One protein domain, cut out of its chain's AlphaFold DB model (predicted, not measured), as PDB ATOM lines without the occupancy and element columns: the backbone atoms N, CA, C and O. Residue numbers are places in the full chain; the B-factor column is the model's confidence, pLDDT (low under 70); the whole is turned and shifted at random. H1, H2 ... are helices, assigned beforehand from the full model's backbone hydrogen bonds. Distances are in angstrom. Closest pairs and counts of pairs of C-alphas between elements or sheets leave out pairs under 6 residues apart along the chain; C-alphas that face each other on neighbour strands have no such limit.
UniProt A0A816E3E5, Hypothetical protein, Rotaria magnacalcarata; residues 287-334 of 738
ATOM      1  N   ILE A 287       5.300 -17.334  32.652       78.94
ATOM      2  CA  ILE A 287       4.719 -18.662  32.915       78.94
ATOM      3  C   ILE A 287       5.681 -19.745  32.433       78.94
ATOM      4  O   ILE A 287       5.995 -20.653  33.201       78.94
ATOM      5  N   LEU A 288       6.188 -19.623  31.202       82.50
ATOM      6  CA  LEU A 288       7.142 -20.577  30.637       82.50
ATOM      7  C   LEU A 288       8.401 -20.686  31.500       82.50
ATOM      8  O   LEU A 288       8.803 -21.794  31.839       82.50
ATOM      9  N   LEU A 289       8.980 -19.564  31.938       81.75
ATOM     10  CA  LEU A 289      10.143 -19.605  32.832       81.75
ATOM     11  C   LEU A 289       9.838 -20.301  34.167       81.75
ATOM     12  O   LEU A 289      10.642 -21.109  34.622       81.75
ATOM     13  N   ARG A 290       8.656 -20.063  34.752       82.25
ATOM     14  CA  ARG A 290       8.227 -20.720  35.999       82.25
ATOM     15  C   ARG A 290       8.066 -22.238  35.842       82.25
ATOM     16  O   ARG A 290       8.274 -22.979  36.799       82.25
ATOM     17  N   ILE A 291       7.697 -22.722  34.655       85.00
ATOM     18  CA  ILE A 291       7.614 -24.165  34.368       85.00
ATOM     19  C   ILE A 291       9.009 -24.806  34.413       85.00
ATOM     20  O   ILE A 291       9.145 -25.926  34.905       85.00
ATOM     21  N   SER A 292      10.049 -24.084  33.984       83.62
ATOM     22  CA  SER A 292      11.437 -24.564  34.016       83.62
ATOM     23  C   SER A 292      12.064 -24.567  35.420       83.62
ATOM     24  O   SER A 292      13.173 -25.086  35.574       83.62
ATOM     25  N   ASP A 293      11.408 -24.005  36.442       83.44
ATOM     26  CA  ASP A 293      11.953 -23.984  37.800       83.44
ATOM     27  C   ASP A 293      12.087 -25.412  38.372       83.44
ATOM     28  O   ASP A 293      11.171 -26.227  38.236       83.44
ATOM     29  N   PRO A 294      13.176 -25.735  39.100       80.00
ATOM     30  CA  PRO A 294      13.436 -27.092  39.603       80.00
ATOM     31  C   PRO A 294      12.399 -27.590  40.622       80.00
ATOM     32  O   PRO A 294      12.305 -28.790  40.875       80.00
ATOM     33  N   GLY A 295      11.641 -26.674  41.232       79.50
ATOM     34  CA  GLY A 295      10.547 -26.981  42.154       79.50
ATOM     35  C   GLY A 295       9.166 -27.023  41.498       79.50
ATOM     36  O   GLY A 295       8.177 -27.147  42.220       79.50
ATOM     37  N   SER A 296       9.071 -26.864  40.173       85.06
ATOM     38  CA  SER A 296       7.793 -26.919  39.472       85.06
ATOM     39  C   SER A 296       7.283 -28.372  39.399       85.06
ATOM     40  O   SER A 296       8.076 -29.304  39.234       85.06
ATOM     41  N   PRO A 297       5.962 -28.600  39.514       84.75
ATOM     42  CA  PRO A 297       5.373 -29.939  39.408       84.75
ATOM     43  C   PRO A 297       5.657 -30.602  38.056       84.75
ATOM     44  O   PRO A 297       5.901 -31.803  37.999       84.75
ATOM     45  N   ASP A 298       5.686 -29.824  36.972       86.50
ATOM     46  CA  ASP A 298       6.008 -30.345  35.642       86.50
ATOM     47  C   ASP A 298       7.454 -30.835  35.593       86.50
ATOM     48  O   ASP A 298       7.732 -31.917  35.073       86.50
ATOM     49  N   MET A 299       8.392 -30.046  36.132       87.38
ATOM     50  CA  MET A 299       9.810 -30.402  36.122       87.38
ATOM     51  C   MET A 299      10.048 -31.647  36.967       87.38
ATOM     52  O   MET A 299      10.801 -32.534  36.575       87.38
ATOM     53  N   LEU A 300       9.358 -31.746  38.106       87.88
ATOM     54  CA  LEU A 300       9.345 -32.944  38.936       87.88
ATOM     55  C   LEU A 300       8.823 -34.157  38.161       87.88
ATOM     56  O   LEU A 300       9.449 -35.210  38.235       87.88
ATOM     57  N   TYR A 301       7.751 -34.005  37.378       88.31
ATOM     58  CA  TYR A 301       7.218 -35.077  36.537       88.31
ATOM     59  C   TYR A 301       8.250 -35.584  35.523       88.31
ATOM     60  O   TYR A 301       8.532 -36.781  35.478       88.31
ATOM     61  N   VAL A 302       8.877 -34.686  34.758       89.94
ATOM     62  CA  VAL A 302       9.897 -35.072  33.765       89.94
ATOM     63  C   VAL A 302      11.139 -35.649  34.443       89.94
ATOM     64  O   VAL A 302      11.675 -36.662  34.000       89.94
ATOM     65  N   ARG A 303      11.569 -35.081  35.574       87.31
ATOM     66  CA  ARG A 303      12.676 -35.629  36.368       87.31
ATOM     67  C   ARG A 303      12.369 -37.040  36.872       87.31
ATOM     68  O   ARG A 303      13.253 -37.889  36.863       87.31
ATOM     69  N   ASN A 304      11.133 -37.295  37.293       86.50
ATOM     70  CA  ASN A 304      10.678 -38.610  37.742       86.50
ATOM     71  C   ASN A 304      10.547 -39.615  36.588       86.50
ATOM     72  O   ASN A 304      10.638 -40.816  36.840       86.50
ATOM     73  N   LEU A 305      10.355 -39.145  35.350       87.81
ATOM     74  CA  LEU A 305      10.342 -39.985  34.150       87.81
ATOM     75  C   LEU A 305      11.740 -40.532  33.825       87.81
ATOM     76  O   LEU A 305      11.864 -41.686  33.437       87.81
ATOM     77  N   PHE A 306      12.785 -39.721  34.022       84.06
ATOM     78  CA  PHE A 306      14.178 -40.126  33.795       84.06
ATOM     79  C   PHE A 306      14.837 -40.828  34.998       84.06
ATOM     80  O   PHE A 306      15.922 -41.390  34.852       84.06
ATOM     81  N   ARG A 307      14.217 -40.803  36.187       81.62
ATOM     82  CA  ARG A 307      14.694 -41.543  37.368       81.62
ATOM     83  C   ARG A 307      14.256 -43.004  37.318       81.62
ATOM     84  O   ARG A 307      13.120 -43.304  36.954       81.62
ATOM     85  N   GLN A 308      15.131 -43.898  37.778       64.12
ATOM     86  CA  GLN A 308      14.775 -45.292  38.046       64.12
ATOM     87  C   GLN A 308      13.662 -45.369  39.104       64.12
ATOM     88  O   GLN A 308      13.610 -44.549  40.027       64.12
ATOM     89  N   THR A 309      12.759 -46.341  38.951       58.12
ATOM     90  CA  THR A 309      11.529 -46.491  39.748       58.12
ATOM     91  C   THR A 309      11.800 -46.539  41.256       58.12
ATOM     92  O   THR A 309      11.028 -45.962  42.022       58.12
ATOM     93  N   ASP A 310      12.940 -47.105  41.661       57.12
ATOM     94  CA  ASP A 310      13.358 -47.265  43.061       57.12
ATOM     95  C   ASP A 310      13.786 -45.949  43.740       57.12
ATOM     96  O   ASP A 310      13.834 -45.862  44.964       57.12
ATOM     97  N   GLN A 311      14.047 -44.885  42.969       59.09
ATOM     98  CA  GLN A 311      14.521 -43.585  43.472       59.09
ATOM     99  C   GLN A 311      13.422 -42.509  43.544       59.09
ATOM    100  O   GLN A 311      13.707 -41.305  43.665       59.09
ATOM    101  N   ARG A 312      12.148 -42.898  43.420       58.34
ATOM    102  CA  ARG A 312      11.029 -41.951  43.511       58.34
ATOM    103  C   ARG A 312      10.819 -41.537  44.974       58.34
ATOM    104  O   ARG A 312      10.601 -42.404  45.819       58.34
ATOM    105  N   PRO A 313      10.880 -40.232  45.301       56.56
ATOM    106  CA  PRO A 313      10.665 -39.779  46.669       56.56
ATOM    107  C   PRO A 313       9.242 -40.141  47.113       56.56
ATOM    108  O   PRO A 313       8.277 -39.835  46.413       56.56
ATOM    109  N   ARG A 314       9.110 -40.795  48.272       56.72
ATOM    110  CA  ARG A 314       7.809 -41.007  48.921       56.72
ATOM    111  C   ARG A 314       7.291 -39.650  49.409       56.72
ATOM    112  O   ARG A 314       8.056 -38.876  49.979       56.72
ATOM    113  N   SER A 315       6.018 -39.342  49.163       53.41
ATOM    114  CA  SER A 315       5.427 -38.058  49.555       53.41
ATOM    115  C   SER A 315       5.477 -37.878  51.082       53.41
ATOM    116  O   SER A 315       5.074 -38.752  51.847       53.41
ATOM    117  N   HIS A 316       6.014 -36.739  51.536       50.72
ATOM    118  CA  HIS A 316       6.297 -36.451  52.954       50.72
ATOM    119  C   HIS A 316       5.149 -35.735  53.690       50.72
ATOM    120  O   HIS A 316       5.311 -35.305  54.833       50.72
ATOM    121  N   HIS A 317       3.989 -35.550  53.057       55.16
ATOM    122  CA  HIS A 317       2.896 -34.790  53.656       55.16
ATOM    123  C   HIS A 317       2.185 -35.586  54.762       55.16
ATOM    124  O   HIS A 317       1.637 -36.655  54.510       55.16
ATOM    125  N   LEU A 318       2.132 -35.023  55.976       50.22
ATOM    126  CA  LEU A 318       1.422 -35.576  57.144       50.22
ATOM    127  C   LEU A 318      -0.045 -35.939  56.840       50.22
ATOM    128  O   LEU A 318      -0.541 -36.961  57.303       50.22
ATOM    129  N   ILE A 319      -0.711 -35.158  55.982       48.62
ATOM    130  CA  ILE A 319      -2.106 -35.367  55.552       48.62
ATOM    131  C   ILE A 319      -2.258 -36.630  54.679       48.62
ATOM    132  O   ILE A 319      -3.305 -37.273  54.699       48.62
ATOM    133  N   ALA A 320      -1.204 -37.051  53.971       50.31
ATOM    134  CA  ALA A 320      -1.217 -38.270  53.158       50.31
ATOM    135  C   ALA A 320      -1.180 -39.565  53.994       50.31
ATOM    136  O   ALA A 320      -1.371 -40.643  53.438       50.31
ATOM    137  N   ARG A 321      -0.940 -39.478  55.315       51.72
ATOM    138  CA  ARG A 321      -1.088 -40.612  56.246       51.72
ATOM    139  C   ARG A 321      -2.512 -40.776  56.784       51.72
ATOM    140  O   ARG A 321      -2.845 -41.883  57.187       51.72
ATOM    141  N   LEU A 322      -3.309 -39.705  56.819       49.66
ATOM    142  CA  LEU A 322      -4.621 -39.686  57.482       49.66
ATOM    143  C   LEU A 322      -5.780 -40.061  56.547       49.66
ATOM    144  O   LEU A 322      -6.745 -40.671  56.991       49.66
ATOM    145  N   LEU A 323      -5.687 -39.736  55.253       51.84
ATOM    146  CA  LEU A 323      -6.623 -40.247  54.248       51.84
ATOM    147  C   LEU A 323      -6.190 -41.659  53.831       51.84
ATOM    148  O   LEU A 323      -5.011 -41.846  53.506       51.84
ATOM    149  N   PRO A 324      -7.095 -42.654  53.791       49.84
ATOM    150  CA  PRO A 324      -6.730 -43.971  53.305       49.84
ATOM    151  C   PRO A 324      -6.212 -43.835  51.869       49.84
ATOM    152  O   PRO A 324      -6.878 -43.263  51.003       49.84
ATOM    153  N   LYS A 325      -5.033 -44.412  51.602       56.00
ATOM    154  CA  LYS A 325      -4.420 -44.538  50.262       56.00
ATOM    155  C   LYS A 325      -5.362 -45.132  49.198       56.00
ATOM    156  O   LYS A 325      -5.015 -45.126  48.023       56.00
ATOM    157  N   PHE A 326      -6.520 -45.643  49.612       54.31
ATOM    158  CA  PHE A 326      -7.527 -46.292  48.790       54.31
ATOM    159  C   PHE A 326      -8.221 -45.355  47.786       54.31
ATOM    160  O   PHE A 326      -8.505 -45.794  46.679       54.31
ATOM    161  N   ILE A 327      -8.470 -44.077  48.124       60.72
ATOM    162  CA  ILE A 327      -9.288 -43.188  47.265       60.72
ATOM    163  C   ILE A 327      -8.432 -42.205  46.452       60.72
ATOM    164  O   ILE A 327      -8.603 -42.094  45.240       60.72
ATOM    165  N   TYR A 328      -7.492 -41.490  47.081       70.25
ATOM    166  CA  TYR A 328      -6.661 -40.506  46.376       70.25
ATOM    167  C   TYR A 328      -5.219 -40.477  46.896       70.25
ATOM    168  O   TYR A 328      -4.937 -40.021  48.002       70.25
ATOM    169  N   GLU A 329      -4.275 -40.922  46.066       68.00
ATOM    170  CA  GLU A 329      -2.841 -40.832  46.366       68.00
ATOM    171  C   GLU A 329      -2.326 -39.405  46.124       68.00
ATOM    172  O   GLU A 329      -2.385 -38.923  44.998       68.00
ATOM    173  N   TRP A 330      -1.795 -38.709  47.130       68.69
ATOM    174  CA  TRP A 330      -1.201 -37.380  46.935       68.69
ATOM    175  C   TRP A 330       0.148 -37.467  46.208       68.69
ATOM    176  O   TRP A 330       1.064 -38.150  46.670       68.69
ATOM    177  N   ARG A 331       0.275 -36.741  45.089       74.88
ATOM    178  CA  ARG A 331       1.473 -36.710  44.239       74.88
ATOM    179  C   ARG A 331       1.968 -35.284  44.007       74.88
ATOM    180  O   ARG A 331       1.207 -34.439  43.542       74.88
ATOM    181  N   ASP A 332       3.253 -35.052  44.268       75.44
ATOM    182  CA  ASP A 332       3.894 -33.732  44.136       75.44
ATOM    183  C   ASP A 332       4.240 -33.369  42.678       75.44
ATOM    184  O   ASP A 332       4.472 -32.205  42.351       75.44
ATOM    185  N   ASP A 333       4.257 -34.361  41.787       82.31
ATOM    186  CA  ASP A 333       4.545 -34.212  40.357       82.31
ATOM    187  C   ASP A 333       3.298 -33.947  39.503       82.31
ATOM    188  O   ASP A 333       3.368 -33.892  38.277       82.31
ATOM    189  N   PHE A 334       2.144 -33.756  40.141       86.12
ATOM    190  CA  PHE A 334       0.902 -33.475  39.448       86.12
ATOM    191  C   PHE A 334       0.142 -32.328  40.094       86.12
ATOM    192  O   PHE A 334       0.007 -32.221  41.309       86.12
TER     193      PHE A 334
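AT A GLANCE: This is residues 287 to 334 of the 738 residues of the protein "Hypothetical protein" of Rotaria magnacalcarata (UniProt A0A816E3E5). With little regular structure, this is a loose, open loop of chain: from H2, the longest helix, it swings out to the small H3 and folds back, through a tail without named elements, toward the beginning of H2. Short H1 comes before H2. The printed part has 48 residues, with three named helices in the order H1, H2, H3 and no named strand; the class is all helix, with 19 residues in named elements. It is loose, with a radius of gyration of the C-alphas of 12.6 A and spans of 35 by 26 by 16 A.

IN THESE COORDINATES: H1 is residues 287 to 291, from C-alpha 287 at (4.719, -18.662, 32.915). H2, residues 297 to 306, is 14.6 A long. H3, residues 318 to 321, ends at C-alpha 321 at (-1.088, -40.612, 56.246).

HOW THE PARTS SIT: H1 and H2 only just touch, only at the corner by their tight link, with 3 pairs of C-alphas within 8 A; the closest, of Ile 291 and Asp 298, are 6.5 A apart. H3 is apart from both. In H1 and H2 every O i to N i+4 pair is within hydrogen-bond range; H3 is too short for one.

THE WHOLE: The farthest C-alphas, of Leu 289 and Pro 324, are 36.0 A apart. The printed part has no cut. The link from H2 to H3 is long. Residues 305 to 311 and 322 to 327 stand free. The model's pLDDT is under 70 at residues 308 to 327 and 329 to 330.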